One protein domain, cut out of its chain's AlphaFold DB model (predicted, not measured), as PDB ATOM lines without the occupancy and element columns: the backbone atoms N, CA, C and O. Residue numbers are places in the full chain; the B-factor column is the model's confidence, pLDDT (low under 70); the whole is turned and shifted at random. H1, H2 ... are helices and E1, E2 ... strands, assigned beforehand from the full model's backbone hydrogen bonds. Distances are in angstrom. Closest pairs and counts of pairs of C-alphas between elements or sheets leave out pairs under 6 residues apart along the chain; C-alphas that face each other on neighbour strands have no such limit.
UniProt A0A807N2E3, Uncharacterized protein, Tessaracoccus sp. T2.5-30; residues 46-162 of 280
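Overview. This is residues 46 to 162 of the 280 residues of an uncharacterized protein of Tessaracoccus sp. T2.5-30 (UniProt A0A807N2E3). One strongly twisted antiparallel sheet of six strands has two helices, H1 and H2, over one face. The helices run opposite ways and overlap only in part, residues 77 to 81 of H1 meeting residues 146 to 150 of H2, while the short strand E3 lies close to E5 and E6. The printed part has 117 residues, with two named helices and seven named strands in the order E1 E2 H1 E3 E4 E5 E6 E7 H2; the sheet's order is E2 E1 E4 E5 E6 E7. The class is mixed, helices and strands, and the whole is compact, with a radius of gyration of the C-alphas of 13.5 A and spans of 39 by 28 by 28 A.

Along the chain. Find C-alpha 52 at (-47.022, -20.557, -5.109); from there E1 runs 23.6 A to residue 60. E2 follows at residues 68 to 72, then H1 at residues 75 to 92, 25.7 A long from C-alpha 75 at (-50.247, -13.416, -11.767). Next look for E3, residues 97 to 99, E4, residues 105 to 110, E5, residues 115 to 121, E6, residues 126 to 130, and E7, residues 137 to 140. H2, residues 144 to 156, runs 18.1 A and ends at C-alpha 156 at (-43.864, 0.183, -13.981).

Arrangement. Begin with the sheet, whose edge strands are E2 and E7. In the hairpin of E1 and E2, N 57 and O 71 are 2.8 A apart, within hydrogen-bond range. E1 and E4 are antiparallel, with N 56 and O 107 at 2.8 A. E4 E5 E6 E7 form a meander, each strand the antiparallel neighbour of the one before: look for N 108 and O 116 at 2.7 A, N 128 and O 119 at 2.7 A, and N 138 and O 129 at 2.8 A. E3 pairs with no named strand; its closest C-alpha pair with E5 is Ile 98 and Arg 116, 5.5 A. H1 and H2 are on the same face of the sheet, at heights over the sheet of 7.5 A and 9.7 A, and both run across the strands. The closest C-alphas of H1 and E1 are those of Ala 55 and Thr 78, 5.4 A. H1 and H2 touch, C-alphas 77 and 150 being closest at 7.4 A, at a shallow tilt of 34 degrees, only just short of steep. In H1 and H2 every O i to N i+4 pair is within hydrogen-bond range.

Size, cuts and confidence. The two C-alphas farthest apart, those of Glu 135 and Gly 158, are 40.3 A apart. The printed part has no cut, and no link is long. The mean pLDDT of the printed part is 71.9; look for values under 70 at, among others, residues 89 to 104 and 129 to 138.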
ATOM      1  N   VAL A  46     -36.821 -25.527   1.607       50.38
ATOM      2  CA  VAL A  46     -38.021 -26.356   1.373       50.38
ATOM      3  C   VAL A  46     -38.356 -26.382  -0.121       50.38
ATOM      4  O   VAL A  46     -38.093 -25.415  -0.829       50.38
ATOM      5  N   ALA A  47     -38.927 -27.486  -0.609       56.12
ATOM      6  CA  ALA A  47     -39.423 -27.606  -1.979       56.12
ATOM      7  C   ALA A  47     -40.684 -26.751  -2.187       56.12
ATOM      8  O   ALA A  47     -41.608 -26.819  -1.383       56.12
ATOM      9  N   VAL A  48     -40.728 -25.957  -3.258       58.06
ATOM     10  CA  VAL A  48     -41.655 -24.805  -3.348       58.06
ATOM     11  C   VAL A  48     -42.905 -25.041  -4.200       58.06
ATOM     12  O   VAL A  48     -43.809 -24.222  -4.242       58.06
ATOM     13  N   LEU A  49     -42.970 -26.116  -4.971       58.31
ATOM     14  CA  LEU A  49     -43.494 -25.890  -6.315       58.31
ATOM     15  C   LEU A  49     -44.986 -26.085  -6.619       58.31
ATOM     16  O   LEU A  49     -45.369 -25.564  -7.663       58.31
ATOM     17  N   PRO A  50     -45.861 -26.735  -5.832       61.91
ATOM     18  CA  PRO A  50     -47.268 -26.787  -6.229       61.91
ATOM     19  C   PRO A  50     -48.140 -25.642  -5.688       61.91
ATOM     20  O   PRO A  50     -49.273 -25.521  -6.144       61.91
ATOM     21  N   ASP A  51     -47.679 -24.820  -4.736       76.19
ATOM     22  CA  ASP A  51     -48.561 -23.925  -3.968       76.19
ATOM     23  C   ASP A  51     -48.209 -22.429  -4.020       76.19
ATOM     24  O   ASP A  51     -48.790 -21.649  -3.266       76.19
ATOM     25  N   VAL A  52     -47.314 -21.991  -4.913       81.25
ATOM     26  CA  VAL A  52     -47.022 -20.557  -5.109       81.25
ATOM     27  C   VAL A  52     -48.228 -19.839  -5.720       81.25
ATOM     28  O   VAL A  52     -48.738 -20.231  -6.766       81.25
ATOM     29  N   THR A  53     -48.668 -18.762  -5.070       85.94
ATOM     30  CA  THR A  53     -49.820 -17.934  -5.481       85.94
ATOM     31  C   THR A  53     -49.449 -16.490  -5.804       85.94
ATOM     32  O   THR A  53     -50.266 -15.765  -6.364       85.94
ATOM     33  N   GLY A  54     -48.227 -16.064  -5.483       86.88
ATOM     34  CA  GLY A  54     -47.741 -14.727  -5.807       86.88
ATOM     35  C   GLY A  54     -46.222 -14.656  -5.826       86.88
ATOM     36  O   GLY A  54     -45.547 -15.455  -5.176       86.88
ATOM     37  N   ALA A  55     -45.693 -13.673  -6.542       87.88
ATOM     38  CA  ALA A  55     -44.286 -13.312  -6.521       87.88
ATOM     39  C   ALA A  55     -44.139 -11.802  -6.320       87.88
ATOM     40  O   ALA A  55     -44.986 -11.017  -6.741       87.88
ATOM     41  N   PHE A  56     -43.072 -11.395  -5.649       86.69
ATOM     42  CA  PHE A  56     -42.708  -9.997  -5.485       86.69
ATOM     43  C   PHE A  56     -41.192  -9.851  -5.432       86.69
ATOM     44  O   PHE A  56     -40.469 -10.798  -5.124       86.69
ATOM     45  N   PHE A  57     -40.704  -8.660  -5.739       84.31
ATOM     46  CA  PHE A  57     -39.292  -8.331  -5.696       84.31
ATOM     47  C   PHE A  57     -39.020  -7.324  -4.577       84.31
ATOM     48  O   PHE A  57     -39.723  -6.320  -4.461       84.31
ATOM     49  N   CYS A  58     -38.014  -7.599  -3.747       78.31
ATOM     50  CA  CYS A  58     -37.549  -6.695  -2.697       78.31
ATOM     51  C   CYS A  58     -36.466  -5.772  -3.264       78.31
ATOM     52  O   CYS A  58     -35.350  -6.223  -3.533       78.31
ATOM     53  N   VAL A  59     -36.778  -4.485  -3.415       74.94
ATOM     54  CA  VAL A  59     -35.835  -3.460  -3.887       74.94
ATOM     55  C   VAL A  59     -35.387  -2.592  -2.718       74.94
ATOM     56  O   VAL A  59     -36.219  -2.163  -1.928       74.94
ATOM     57  N   SER A  60     -34.086  -2.322  -2.589       67.69
ATOM     58  CA  SER A  60     -33.593  -1.426  -1.538       67.69
ATOM     59  C   SER A  60     -33.942   0.030  -1.852       67.69
ATOM     60  O   SER A  60     -33.793   0.478  -2.990       67.69
ATOM     61  N   GLU A  61     -34.388   0.775  -0.840       66.94
ATOM     62  CA  GLU A  61     -34.720   2.198  -0.990       66.94
ATOM     63  C   GLU A  61     -33.486   3.077  -1.214       66.94
ATOM     64  O   GLU A  61     -33.556   4.130  -1.837       66.94
ATOM     65  N   ASN A  62     -32.339   2.652  -0.686       57.88
ATOM     66  CA  ASN A  62     -31.074   3.358  -0.821       57.88
ATOM     67  C   ASN A  62     -29.950   2.337  -1.008       57.88
ATOM     68  O   ASN A  62     -29.958   1.318  -0.317       57.88
ATOM     69  N   PRO A  63     -28.941   2.604  -1.853       51.22
ATOM     70  CA  PRO A  63     -27.784   1.722  -1.980       51.22
ATOM     71  C   PRO A  63     -27.137   1.457  -0.608       51.22
ATOM     72  O   PRO A  63     -26.647   2.378   0.044       51.22
ATOM     73  N   GLY A  64     -27.161   0.200  -0.151       49.59
ATOM     74  CA  GLY A  64     -26.642  -0.208   1.162       49.59
ATOM     75  C   GLY A  64     -27.545   0.104   2.367       49.59
ATOM     76  O   GLY A  64     -27.080   0.021   3.504       49.59
ATOM     77  N   GLY A  65     -28.805   0.483   2.136       51.84
ATOM     78  CA  GLY A  65     -29.798   0.741   3.175       51.84
ATOM     79  C   GLY A  65     -30.502  -0.518   3.690       51.84
ATOM     80  O   GLY A  65     -30.499  -1.565   3.050       51.84
ATOM     81  N   THR A  66     -31.149  -0.371   4.847       57.50
ATOM     82  CA  THR A  66     -31.906  -1.410   5.575       57.50
ATOM     83  C   THR A  66     -33.411  -1.399   5.271       57.50
ATOM     84  O   THR A  66     -34.197  -2.087   5.920       57.50
ATOM     85  N   SER A  67     -33.836  -0.523   4.358       64.69
ATOM     86  CA  SER A  67     -35.236  -0.278   4.013       64.69
ATOM     87  C   SER A  67     -35.522  -0.753   2.594       64.69
ATOM     88  O   SER A  67     -34.665  -0.618   1.710       64.69
ATOM     89  N   PHE A  68     -36.708  -1.325   2.388       71.44
ATOM     90  CA  PHE A  68     -37.065  -2.039   1.167       71.44
ATOM     91  C   PHE A  68     -38.486  -1.749   0.708       71.44
ATOM     92  O   PHE A  68     -39.430  -1.801   1.496       71.44
ATOM     93  N   VAL A  69     -38.634  -1.605  -0.606       75.69
ATOM     94  CA  VAL A  69     -39.917  -1.574  -1.305       75.69
ATOM     95  C   VAL A  69     -40.224  -2.970  -1.847       75.69
ATOM     96  O   VAL A  69     -39.380  -3.609  -2.479       75.69
ATOM     97  N   GLN A  70     -41.447  -3.442  -1.604       81.62
ATOM     98  CA  GLN A  70     -41.981  -4.657  -2.218       81.62
ATOM     99  C   GLN A  70     -42.674  -4.305  -3.529       81.62
ATOM    100  O   GLN A  70     -43.646  -3.553  -3.531       81.62
ATOM    101  N   VAL A  71     -42.224  -4.902  -4.627       83.56
ATOM    102  CA  VAL A  71     -42.899  -4.793  -5.920       83.56
ATOM    103  C   VAL A  71     -43.573  -6.113  -6.250       83.56
ATOM    104  O   VAL A  71     -42.898  -7.094  -6.547       83.56
ATOM    105  N   ALA A  72     -44.902  -6.151  -6.167       87.38
ATOM    106  CA  ALA A  72     -45.676  -7.331  -6.531       87.38
ATOM    107  C   ALA A  72     -45.677  -7.541  -8.048       87.38
ATOM    108  O   ALA A  72     -45.899  -6.600  -8.807       87.38
ATOM    109  N   PHE A  73     -45.467  -8.785  -8.468       89.75
ATOM    110  CA  PHE A  73     -45.602  -9.191  -9.857       89.75
ATOM    111  C   PHE A  73     -47.036  -9.591 -10.190       89.75
ATOM    112  O   PHE A  73     -47.791 -10.065  -9.335       89.75
ATOM    113  N   SER A  74     -47.395  -9.442 -11.461       92.12
ATOM    114  CA  SER A  74     -48.642  -9.948 -12.017       92.12
ATOM    115  C   SER A  74     -48.753 -11.467 -11.842       92.12
ATOM    116  O   SER A  74     -47.758 -12.192 -11.714       92.12
ATOM    117  N   SER A  75     -49.986 -11.975 -11.845       90.88
ATOM    118  CA  SER A  75     -50.247 -13.416 -11.767       90.88
ATOM    119  C   SER A  75     -49.595 -14.175 -12.920       90.88
ATOM    120  O   SER A  75     -49.013 -15.233 -12.704       90.88
ATOM    121  N   ASP A  76     -49.640 -13.612 -14.127       94.12
ATOM    122  CA  ASP A  76     -49.094 -14.243 -15.327       94.12
ATOM    123  C   ASP A  76     -47.567 -14.321 -15.245       94.12
ATOM    124  O   ASP A  76     -46.983 -15.379 -15.472       94.12
ATOM    125  N   LEU A  77     -46.910 -13.234 -14.821       92.88
ATOM    126  CA  LEU A  77     -45.467 -13.241 -14.586       92.88
ATOM    127  C   LEU A  77     -45.073 -14.207 -13.459       92.88
ATOM    128  O   LEU A  77     -44.074 -14.914 -13.574       92.88
ATOM    129  N   THR A  78     -45.873 -14.289 -12.394       90.38
ATOM    130  CA  THR A  78     -45.667 -15.261 -11.310       90.38
ATOM    131  C   THR A  78     -45.697 -16.696 -11.842       90.38
ATOM    132  O   THR A  78     -44.815 -17.489 -11.509       90.38
ATOM    133  N   VAL A  79     -46.677 -17.037 -12.686       90.00
ATOM    134  CA  VAL A  79     -46.793 -18.370 -13.299       90.00
ATOM    135  C   VAL A  79     -45.569 -18.693 -14.155       90.00
ATOM    136  O   VAL A  79     -45.048 -19.807 -14.070       90.00
ATOM    137  N   ASP A  80     -45.074 -17.732 -14.932       91.69
ATOM    138  CA  ASP A  80     -43.898 -17.934 -15.783       91.69
ATOM    139  C   ASP A  80     -42.614 -18.133 -14.963       91.69
ATOM    140  O   ASP A  80     -41.853 -19.064 -15.235       91.69
ATOM    141  N   ILE A  81     -42.409 -17.333 -13.907       89.06
ATOM    142  CA  ILE A  81     -41.295 -17.500 -12.955       89.06
ATOM    143  C   ILE A  81     -41.315 -18.901 -12.344       89.06
ATOM    144  O   ILE A  81     -40.301 -19.602 -12.338       89.06
ATOM    145  N   VAL A  82     -42.474 -19.325 -11.835       86.50
ATOM    146  CA  VAL A  82     -42.631 -20.640 -11.203       86.50
ATOM    147  C   VAL A  82     -42.374 -21.754 -12.216       86.50
ATOM    148  O   VAL A  82     -41.660 -22.702 -11.899       86.50
ATOM    149  N   SER A  83     -42.895 -21.629 -13.436       85.62
ATOM    150  CA  SER A  83     -42.709 -22.625 -14.498       85.62
ATOM    151  C   SER A  83     -41.238 -22.783 -14.882       85.62
ATOM    152  O   SER A  83     -40.746 -23.907 -15.008       85.62
ATOM    153  N   GLU A  84     -40.501 -21.679 -15.019       86.88
ATOM    154  CA  GLU A  84     -39.082 -21.734 -15.370       86.88
ATOM    155  C   GLU A  84     -38.235 -22.318 -14.227       86.88
ATOM    156  O   GLU A  84     -37.380 -23.175 -14.462       86.88
ATOM    157  N   LEU A  85     -38.532 -21.944 -12.977       81.44
ATOM    158  CA  LEU A  85     -37.901 -22.536 -11.793       81.44
ATOM    159  C   LEU A  85     -38.172 -24.041 -11.689       81.44
ATOM    160  O   LEU A  85     -37.257 -24.802 -11.378       81.44
ATOM    161  N   GLN A  86     -39.397 -24.492 -11.982       78.06
ATOM    162  CA  GLN A  86     -39.757 -25.916 -12.034       78.06
ATOM    163  C   GLN A  86     -38.971 -26.666 -13.105       78.06
ATOM    164  O   GLN A  86     -38.471 -27.762 -12.849       78.06
ATOM    165  N   MET A  87     -38.847 -26.086 -14.298       77.81
ATOM    166  CA  MET A  87     -38.068 -26.679 -15.380       77.81
ATOM    167  C   MET A  87     -36.585 -26.773 -15.024       77.81
ATOM    168  O   MET A  87     -35.972 -27.818 -15.237       77.81
ATOM    169  N   ASN A  88     -36.011 -25.710 -14.459       72.19
ATOM    170  CA  ASN A  88     -34.610 -25.676 -14.055       72.19
ATOM    171  C   ASN A  88     -34.325 -26.715 -12.955       72.19
ATOM    172  O   ASN A  88     -33.419 -27.535 -13.090       72.19
ATOM    173  N   ALA A  89     -35.184 -26.763 -11.938       69.38
ATOM    174  CA  ALA A  89     -35.180 -27.773 -10.887       69.38
ATOM    175  C   ALA A  89     -35.246 -29.207 -11.443       69.38
ATOM    176  O   ALA A  89     -34.407 -30.050 -11.118       69.38
ATOM    177  N   PHE A  90     -36.196 -29.476 -12.344       68.50
ATOM    178  CA  PHE A  90     -36.348 -30.784 -12.982       68.50
ATOM    179  C   PHE A  90     -35.092 -31.205 -13.754       68.50
ATOM    180  O   PHE A  90     -34.636 -32.339 -13.610       68.50
ATOM    181  N   LEU A  91     -34.515 -30.298 -14.547       62.38
ATOM    182  CA  LEU A  91     -33.319 -30.572 -15.349       62.38
ATOM    183  C   LEU A  91     -32.080 -30.836 -14.491       62.38
ATOM    184  O   LEU A  91     -31.243 -31.655 -14.867       62.38
ATOM    185  N   LEU A  92     -31.971 -30.165 -13.346       63.31
ATOM    186  CA  LEU A  92     -30.862 -30.343 -12.414       63.31
ATOM    187  C   LEU A  92     -31.082 -31.514 -11.442       63.31
ATOM    188  O   LEU A  92     -30.166 -31.872 -10.709       63.31
ATOM    189  N   GLY A  93     -32.268 -32.137 -11.442       54.25
ATOM    190  CA  GLY A  93     -32.632 -33.182 -10.481       54.25
ATOM    191  C   GLY A  93     -32.755 -32.662  -9.045       54.25
ATOM    192  O   GLY A  93     -32.650 -33.436  -8.095       54.25
ATOM    193  N   LEU A  94     -32.965 -31.356  -8.886       56.12
ATOM    194  CA  LEU A  94     -32.979 -30.654  -7.609       56.12
ATOM    195  C   LEU A  94     -34.358 -30.057  -7.360       56.12
ATOM    196  O   LEU A  94     -35.087 -29.732  -8.287       56.12
ATOM    197  N   LEU A  95     -34.729 -29.885  -6.096       52.12
ATOM    198  CA  LEU A  95     -35.886 -29.066  -5.733       52.12
ATOM    199  C   LEU A  95     -35.369 -27.637  -5.537       52.12
ATOM    200  O   LEU A  95     -34.352 -27.481  -4.854       52.12
ATOM    201  N   PRO A  96     -36.010 -26.602  -6.120       46.69
ATOM    202  CA  PRO A  96     -35.560 -25.236  -5.943       46.69
ATOM    203  C   PRO A  96     -35.722 -24.935  -4.469       46.69
ATOM    204  O   PRO A  96     -36.806 -25.004  -3.884       46.69
ATOM    205  N   GLY A  97     -34.572 -24.745  -3.866       45.12
ATOM    206  CA  GLY A  97     -34.410 -24.722  -2.454       45.12
ATOM    207  C   GLY A  97     -34.506 -23.299  -1.977       45.12
ATOM    208  O   GLY A  97     -33.495 -22.664  -1.741       45.12
ATOM    209  N   ILE A  98     -35.710 -22.788  -1.805       50.28
ATOM    210  CA  ILE A  98     -35.841 -21.377  -1.485       50.28
ATOM    211  C   ILE A  98     -35.630 -21.165   0.019       50.28
ATOM    212  O   ILE A  98     -36.216 -21.867   0.850       50.28
ATOM    213  N   SER A  99     -34.769 -20.206   0.368       45.56
ATOM    214  CA  SER A  99     -34.495 -19.864   1.760       45.56
ATOM    215  C   SER A  99     -35.746 -19.247   2.387       45.56
ATOM    216  O   SER A  99     -36.412 -18.405   1.780       45.56
ATOM    217  N   ALA A 100     -36.075 -19.636   3.620       40.94
ATOM    218  CA  ALA A 100     -37.198 -19.089   4.393       40.94
ATOM    219  C   ALA A 100     -36.980 -17.633   4.863       40.94
ATOM    220  O   ALA A 100     -37.541 -17.207   5.869       40.94
ATOM    221  N   THR A 101     -36.106 -16.893   4.190       49.34
ATOM    222  CA  THR A 101     -35.563 -15.628   4.666       49.34
ATOM    223  C   THR A 101     -35.887 -14.507   3.715       49.34
ATOM    224  O   THR A 101     -35.664 -14.628   2.517       49.34
ATOM    225  N   ASN A 102     -36.285 -13.389   4.296       50.81
ATOM    226  CA  ASN A 102     -36.440 -12.109   3.640       50.81
ATOM    227  C   ASN A 102     -35.062 -11.658   3.136       50.81
ATOM    228  O   ASN A 102     -34.190 -11.334   3.936       50.81
ATOM    229  N   ALA A 103     -34.824 -11.715   1.834       49.78
ATOM    230  CA  ALA A 103     -33.551 -11.313   1.254       49.78
ATOM    231  C   ALA A 103     -33.773 -10.362   0.083       49.78
ATOM    232  O   ALA A 103     -34.824 -10.379  -0.556       49.78
ATOM    233  N   HIS A 104     -32.748  -9.558  -0.196       58.84
ATOM    234  CA  HIS A 104     -32.609  -8.818  -1.443       58.84
ATOM    235  C   HIS A 104     -32.851  -9.772  -2.624       58.84
ATOM    236  O   HIS A 104     -32.134 -10.769  -2.760       58.84
ATOM    237  N   GLY A 105     -33.866  -9.490  -3.443       75.00
ATOM    238  CA  GLY A 105     -34.171 -10.296  -4.621       75.00
ATOM    239  C   GLY A 105     -35.623 -10.730  -4.752       75.00
ATOM    240  O   GLY A 105     -36.552  -9.991  -4.423       75.00
ATOM    241  N   LEU A 106     -35.809 -11.929  -5.303       82.12
ATOM    242  CA  LEU A 106     -37.109 -12.477  -5.672       82.12
ATOM    243  C   LEU A 106     -37.713 -13.242  -4.496       82.12
ATOM    244  O   LEU A 106     -37.108 -14.183  -3.992       82.12
ATOM    245  N   ALA A 107     -38.935 -12.901  -4.116       82.00
ATOM    246  CA  ALA A 107     -39.717 -13.597  -3.110       82.00
ATOM    247  C   ALA A 107     -40.974 -14.218  -3.730       82.00
ATOM    248  O   ALA A 107     -41.685 -13.594  -4.513       82.00
ATOM    249  N   LEU A 108     -41.257 -15.461  -3.359       82.62
ATOM    250  CA  LEU A 108     -42.429 -16.231  -3.748       82.62
ATOM    251  C   LEU A 108     -43.305 -16.455  -2.519       82.62
ATOM    252  O   LEU A 108     -42.811 -16.771  -1.435       82.62
ATOM    253  N   ARG A 109     -44.613 -16.293  -2.690       81.62
ATOM    254  CA  ARG A 109     -45.617 -16.472  -1.645       81.62
ATOM    255  C   ARG A 109     -46.456 -17.704  -1.923       81.62
ATOM    256  O   ARG A 109     -47.007 -17.837  -3.014       81.62
ATOM    257  N   THR A 110     -46.593 -18.579  -0.935       80.19
ATOM    258  CA  THR A 110     -47.457 -19.758  -1.041       80.19
ATOM    259  C   THR A 110     -48.914 -19.431  -0.721       80.19
ATOM    260  O   THR A 110     -49.224 -18.388  -0.145       80.19
ATOM    261  N   ALA A 111     -49.831 -20.340  -1.054       79.75
ATOM    262  CA  ALA A 111     -51.245 -20.253  -0.687       79.75
ATOM    263  C   ALA A 111     -51.466 -20.184   0.837       79.75
ATOM    264  O   ALA A 111     -52.455 -19.616   1.293       79.75
ATOM    265  N   ALA A 112     -50.539 -20.738   1.627       75.50
ATOM    266  CA  ALA A 112     -50.555 -20.656   3.087       75.50
ATOM    267  C   ALA A 112     -50.080 -19.290   3.627       75.50
ATOM    268  O   ALA A 112     -50.160 -19.046   4.829       75.50
ATOM    269  N   GLY A 113     -49.594 -18.403   2.753       74.44
ATOM    270  CA  GLY A 113     -49.031 -17.104   3.118       74.44
ATOM    271  C   GLY A 113     -47.543 -17.143   3.469       74.44
ATOM    272  O   GLY A 113     -46.984 -16.097   3.799       74.44
ATOM    273  N   ASP A 114     -46.885 -18.302   3.363       74.81
ATOM    274  CA  ASP A 114     -45.445 -18.403   3.596       74.81
ATOM    275  C   ASP A 114     -44.682 -17.656   2.502       74.81
ATOM    276  O   ASP A 114     -44.986 -17.789   1.316       74.81
ATOM    277  N   VAL A 115     -43.647 -16.917   2.900       72.56
ATOM    278  CA  VAL A 115     -42.717 -16.259   1.979       72.56
ATOM    279  C   VAL A 115     -41.430 -17.066   1.888       72.56
ATOM    280  O   VAL A 115     -40.881 -17.527   2.891       72.56
ATOM    281  N   ARG A 116     -40.951 -17.237   0.660       72.94
ATOM    282  CA  ARG A 116     -39.713 -17.931   0.319       72.94
ATOM    283  C   ARG A 116     -38.923 -17.031  -0.632       72.94
ATOM    284  O   ARG A 116     -39.487 -16.639  -1.646       72.94
ATOM    285  N   SER A 117     -37.649 -16.734  -0.376       70.62
ATOM    286  CA  SER A 117     -36.853 -15.866  -1.264       70.62
ATOM    287  C   SER A 117     -35.624 -16.524  -1.891       70.62
ATOM    288  O   SER A 117     -34.887 -17.273  -1.244       70.62
ATOM    289  N   LEU A 118     -35.394 -16.207  -3.167       75.38
ATOM    290  CA  LEU A 118     -34.126 -16.395  -3.857       75.38
ATOM    291  C   LEU A 118     -33.306 -15.111  -3.710       75.38
ATOM    292  O   LEU A 118     -33.800 -14.014  -3.978       75.38
ATOM    293  N   VAL A 119     -32.046 -15.257  -3.311       69.88
ATOM    294  CA  VAL A 119     -31.140 -14.124  -3.109       69.88
ATOM    295  C   VAL A 119     -30.548 -13.727  -4.448       69.88
ATOM    296  O   VAL A 119     -29.879 -14.535  -5.089       69.88
ATOM    297  N   GLY A 120     -30.754 -12.498  -4.891       67.94
ATOM    298  CA  GLY A 120     -30.234 -12.083  -6.187       67.94
ATOM    299  C   GLY A 120     -30.765 -10.747  -6.655       67.94
ATOM    300  O   GLY A 120     -31.461 -10.045  -5.925       67.94
ATOM    301  N   SER A 121     -30.440 -10.410  -7.896       66.00
ATOM    302  CA  SER A 121     -30.847  -9.155  -8.518       66.00
ATOM    303  C   SER A 121     -31.552  -9.423  -9.846       66.00
ATOM    304  O   SER A 121     -31.067 -10.193 -10.676       66.00
ATOM    305  N   ALA A 122     -32.690  -8.756 -10.073       62.25
ATOM    306  CA  ALA A 122     -33.347  -8.724 -11.381       62.25
ATOM    307  C   ALA A 122     -32.526  -7.932 -12.416       62.25
ATOM    308  O   ALA A 122     -32.793  -8.017 -13.612       62.25
ATOM    309  N   GLU A 123     -31.520  -7.169 -11.993       62.44
ATOM    310  CA  GLU A 123     -30.574  -6.505 -12.895       62.44
ATOM    311  C   GLU A 123     -29.468  -7.474 -13.310       62.44
ATOM    312  O   GLU A 123     -29.279  -7.687 -14.504       62.44
ATOM    313  N   ASP A 124     -28.852  -8.183 -12.364       59.09
ATOM    314  CA  ASP A 124     -27.793  -9.153 -12.682       59.09
ATOM    315  C   ASP A 124     -28.340 -10.418 -13.364       59.09
ATOM    316  O   ASP A 124     -27.583 -11.211 -13.920       59.09
ATOM    317  N   GLY A 125     -29.661 -10.636 -13.307       69.94
ATOM    318  CA  GLY A 125     -30.308 -11.810 -13.892       69.94
ATOM    319  C   GLY A 125     -29.827 -13.113 -13.269       69.94
ATOM    320  O   GLY A 125     -29.819 -14.152 -13.926       69.94
ATOM    321  N   ARG A 126     -29.390 -13.052 -12.009       72.50
ATOM    322  CA  ARG A 126     -28.890 -14.198 -11.260       72.50
ATOM    323  C   ARG A 126     -29.519 -14.232  -9.892       72.50
ATOM    324  O   ARG A 126     -29.471 -13.264  -9.132       72.50
ATOM    325  N   PHE A 127     -30.063 -15.392  -9.594       77.06
ATOM    326  CA  PHE A 127     -30.758 -15.685  -8.364       77.06
ATOM    327  C   PHE A 127     -30.170 -16.947  -7.779       77.06
ATOM    328  O   PHE A 127     -30.093 -17.975  -8.446       77.06
ATOM    329  N   ASN A 128     -29.760 -16.859  -6.527       71.50
ATOM    330  CA  ASN A 128     -29.096 -17.929  -5.827       71.50
ATOM    331  C   ASN A 128     -29.966 -18.467  -4.701       71.50
ATOM    332  O   ASN A 128     -30.726 -17.737  -4.054       71.50
ATOM    333  N   TRP A 129     -29.811 -19.755  -4.439       69.88
ATOM    334  CA  TRP A 129     -30.421 -20.417  -3.299       69.88
ATOM    335  C   TRP A 129     -29.559 -21.590  -2.840       69.88
ATOM    336  O   TRP A 129     -28.723 -22.078  -3.591       69.88
ATOM    337  N   TYR A 130     -29.736 -22.054  -1.608       59.12
ATOM    338  CA  TYR A 130     -28.999 -23.214  -1.106       59.12
ATOM    339  C   TYR A 130     -29.816 -24.481  -1.286       59.12
ATOM    340  O   TYR A 130     -31.020 -24.465  -1.043       59.12
ATOM    341  N   GLU A 131     -29.179 -25.588  -1.659       59.59
ATOM    342  CA  GLU A 131     -29.852 -26.885  -1.719       59.59
ATOM    343  C   GLU A 131     -30.470 -27.291  -0.363       59.59
ATOM    344  O   GLU A 131     -29.924 -26.953   0.691       59.59
ATOM    345  N   PRO A 132     -31.570 -28.075  -0.357       55.56
ATOM    346  CA  PRO A 132     -32.178 -28.621   0.862       55.56
ATOM    347  C   PRO A 132     -31.215 -29.377   1.780       55.56
ATOM    348  O   PRO A 132     -31.379 -29.381   2.997       55.56
ATOM    349  N   THR A 133     -30.213 -30.018   1.184       58.56
ATOM    350  CA  THR A 133     -29.166 -30.796   1.854       58.56
ATOM    351  C   THR A 133     -28.108 -29.915   2.521       58.56
ATOM    352  O   THR A 133     -27.360 -30.405   3.363       58.56
ATOM    353  N   GLY A 134     -28.048 -28.623   2.177       55.47
ATOM    354  CA  GLY A 134     -27.015 -27.689   2.627       55.47
ATOM    355  C   GLY A 134     -25.659 -27.866   1.935       55.47
ATOM    356  O   GLY A 134     -24.691 -27.237   2.354       55.47
ATOM    357  N   GLU A 135     -25.568 -28.711   0.902       53.41
ATOM    358  CA  GLU A 135     -24.292 -29.104   0.282       53.41
ATOM    359  C   GLU A 135     -23.847 -28.201  -0.884       53.41
ATOM    360  O   GLU A 135     -22.692 -28.283  -1.303       53.41
ATOM    361  N   GLY A 136     -24.705 -27.299  -1.378       58.62
ATOM    362  CA  GLY A 136     -24.380 -26.451  -2.529       58.62
ATOM    363  C   GLY A 136     -25.182 -25.153  -2.622       58.62
ATOM    364  O   GLY A 136     -26.334 -25.080  -2.186       58.62
ATOM    365  N   LEU A 137     -24.547 -24.125  -3.198       62.56
ATOM    366  CA  LEU A 137     -25.197 -22.913  -3.693       62.56
ATOM    367  C   LEU A 137     -25.606 -23.160  -5.146       62.56
ATOM    368  O   LEU A 137     -24.767 -23.485  -5.984       62.56
ATOM    369  N   MET A 138     -26.885 -22.990  -5.426       69.69
ATOM    370  CA  MET A 138     -27.477 -23.116  -6.746       69.69
ATOM    371  C   MET A 138     -27.732 -21.743  -7.338       69.69
ATOM    372  O   MET A 138     -28.076 -20.811  -6.614       69.69
ATOM    373  N   GLU A 139     -27.610 -21.653  -8.657       76.69
ATOM    374  CA  GLU A 139     -27.834 -20.439  -9.432       76.69
ATOM    375  C   GLU A 139     -28.934 -20.688 -10.473       76.69
ATOM    376  O   GLU A 139     -28.897 -21.667 -11.220       76.69
ATOM    377  N   TRP A 140     -29.895 -19.773 -10.554       80.75
ATOM    378  CA  TRP A 140     -30.873 -19.672 -11.633       80.75
ATOM    379  C   TRP A 140     -30.661 -18.354 -12.351       80.75
ATOM    380  O   TRP A 140     -30.560 -17.286 -11.738       80.75
ATOM    381  N   ARG A 141     -30.627 -18.455 -13.677       80.62
ATOM    382  CA  ARG A 141     -30.652 -17.321 -14.587       80.62
ATOM    383  C   ARG A 141     -31.969 -17.364 -15.348       80.62
ATOM    384  O   ARG A 141     -32.127 -18.299 -16.135       80.62
ATOM    385  N   PRO A 142     -32.891 -16.412 -15.115       81.00
ATOM    386  CA  PRO A 142     -34.110 -16.322 -15.897       81.00
ATOM    387  C   PRO A 142     -33.778 -16.181 -17.383       81.00
ATOM    388  O   PRO A 142     -32.761 -15.572 -17.741       81.00
ATOM    389  N   SER A 143     -34.651 -16.683 -18.252       79.62
ATOM    390  CA  SER A 143     -34.577 -16.382 -19.683       79.62
ATOM    391  C   SER A 143     -34.563 -14.861 -19.931       79.62
ATOM    392  O   SER A 143     -35.172 -14.108 -19.162       79.62
ATOM    393  N   PRO A 144     -33.888 -14.366 -20.989       77.75
ATOM    394  CA  PRO A 144     -33.827 -12.932 -21.279       77.75
ATOM    395  C   PRO A 144     -35.207 -12.265 -21.364       77.75
ATOM    396  O   PRO A 144     -35.385 -11.140 -20.898       77.75
ATOM    397  N   GLU A 145     -36.193 -12.967 -21.920       81.88
ATOM    398  CA  GLU A 145     -37.573 -12.502 -22.044       81.88
ATOM    399  C   GLU A 145     -38.268 -12.393 -20.681       81.88
ATOM    400  O   GLU A 145     -38.946 -11.399 -20.410       81.88
ATOM    401  N   LEU A 146     -38.091 -13.395 -19.811       86.56
ATOM    402  CA  LEU A 146     -38.643 -13.379 -18.458       86.56
ATOM    403  C   LEU A 146     -37.992 -12.280 -17.616       86.56
ATOM    404  O   LEU A 146     -38.688 -11.519 -16.944       86.56
ATOM    405  N   LEU A 147     -36.670 -12.151 -17.712       83.38
ATOM    406  CA  LEU A 147     -35.899 -11.132 -17.016       83.38
ATOM    407  C   LEU A 147     -36.362  -9.719 -17.387       83.38
ATOM    408  O   LEU A 147     -36.555  -8.877 -16.510       83.38
ATOM    409  N   GLU A 148     -36.583  -9.454 -18.677       82.00
ATOM    410  CA  GLU A 148     -37.050  -8.143 -19.129       82.00
ATOM    411  C   GLU A 148     -38.475  -7.839 -18.652       82.00
ATOM    412  O   GLU A 148     -38.764  -6.708 -18.262       82.00
ATOM    413  N   ARG A 149     -39.357  -8.844 -18.587       88.25
ATOM    414  CA  ARG A 149     -40.699  -8.677 -18.008       88.25
ATOM    415  C   ARG A 149     -40.655  -8.384 -16.514       88.25
ATOM    416  O   ARG A 149     -41.333  -7.459 -16.075       88.25
ATOM    417  N   MET A 150     -39.823  -9.107 -15.759       88.62
ATOM    418  CA  MET A 150     -39.593  -8.828 -14.338       88.62
ATOM    419  C   MET A 150     -39.138  -7.384 -14.134       88.62
ATOM    420  O   MET A 150     -39.725  -6.653 -13.343       88.62
ATOM    421  N   ARG A 151     -38.142  -6.933 -14.902       83.50
ATOM    422  CA  ARG A 151     -37.643  -5.550 -14.845       83.50
ATOM    423  C   ARG A 151     -38.716  -4.525 -15.206       83.50
ATOM    424  O   ARG A 151     -38.828  -3.504 -14.532       83.50
ATOM    425  N   SER A 152     -39.492  -4.792 -16.254       84.88
ATOM    426  CA  SER A 152     -40.564  -3.908 -16.710       84.88
ATOM    427  C   SER A 152     -41.614  -3.698 -15.622       84.88
ATOM    428  O   SER A 152     -41.961  -2.557 -15.333       84.88
ATOM    429  N   GLU A 153     -42.071  -4.765 -14.961       87.62
ATOM    430  CA  GLU A 153     -43.037  -4.641 -13.863       87.62
ATOM    431  C   GLU A 153     -42.446  -3.939 -12.636       87.62
ATOM    432  O   GLU A 153     -43.138  -3.135 -12.015       87.62
ATOM    433  N   ILE A 154     -41.157  -4.153 -12.335       83.31
ATOM    434  CA  ILE A 154     -40.484  -3.414 -11.258       83.31
ATOM    435  C   ILE A 154     -40.528  -1.904 -11.530       83.31
ATOM    436  O   ILE A 154     -40.944  -1.131 -10.667       83.31
ATOM    437  N   VAL A 155     -40.146  -1.479 -12.736       79.88
ATOM    438  CA  VAL A 155     -40.102  -0.059 -13.130       79.88
ATOM    439  C   VAL A 155     -41.505   0.536 -13.323       79.88
ATOM    440  O   VAL A 155     -41.719   1.717 -13.048       79.88
ATOM    441  N   ALA A 156     -42.486  -0.264 -13.750       82.19
ATOM    442  CA  ALA A 156     -43.864   0.183 -13.981       82.19
ATOM    443  C   ALA A 156     -44.577   0.675 -12.710       82.19
ATOM    444  O   ALA A 156     -45.577   1.381 -12.816       82.19
ATOM    445  N   THR A 157     -44.052   0.364 -11.520       73.38
ATOM    446  CA  THR A 157     -44.554   0.909 -10.249       73.38
ATOM    447  C   THR A 157     -44.391   2.425 -10.121       73.38
ATOM    448  O   THR A 157     -44.976   3.019  -9.224       73.38
ATOM    449  N   GLY A 158     -43.606   3.076 -10.988       64.75
ATOM    450  CA  GLY A 158     -43.456   4.536 -11.036       64.75
ATOM    451  C   GLY A 158     -42.554   5.132  -9.950       64.75
ATOM    452  O   GLY A 158     -42.021   6.223 -10.134       64.75
ATOM    453  N   HIS A 159     -42.316   4.400  -8.862       70.75
ATOM    454  CA  HIS A 159     -41.411   4.789  -7.774       70.75
ATOM    455  C   HIS A 159     -40.018   4.171  -7.900       70.75
ATOM    456  O   HIS A 159     -39.077   4.606  -7.237       70.75
ATOM    457  N   CYS A 160     -39.889   3.175  -8.771       71.88
ATOM    458  CA  CYS A 160     -38.652   2.482  -9.064       71.88
ATOM    459  C   CYS A 160     -38.055   2.992 -10.369       71.88
ATOM    460  O   CYS A 160     -38.673   2.915 -11.431       71.88
ATOM    461  N   VAL A 161     -36.826   3.490 -10.296       66.31
ATOM    462  CA  VAL A 161     -36.057   3.904 -11.466       66.31
ATOM    463  C   VAL A 161     -34.905   2.940 -11.674       66.31
ATOM    464  O   VAL A 161     -34.226   2.537 -10.729       66.31
ATOM    465  N   ARG A 162     -34.660   2.588 -12.936       65.06
ATOM    466  CA  ARG A 162     -33.381   2.001 -13.315       65.06
ATOM    467  C   ARG A 162     -32.352   3.138 -13.275       65.06
ATOM    468  O   ARG A 162     -32.498   4.076 -14.068       65.06
TER     469      ARG A 162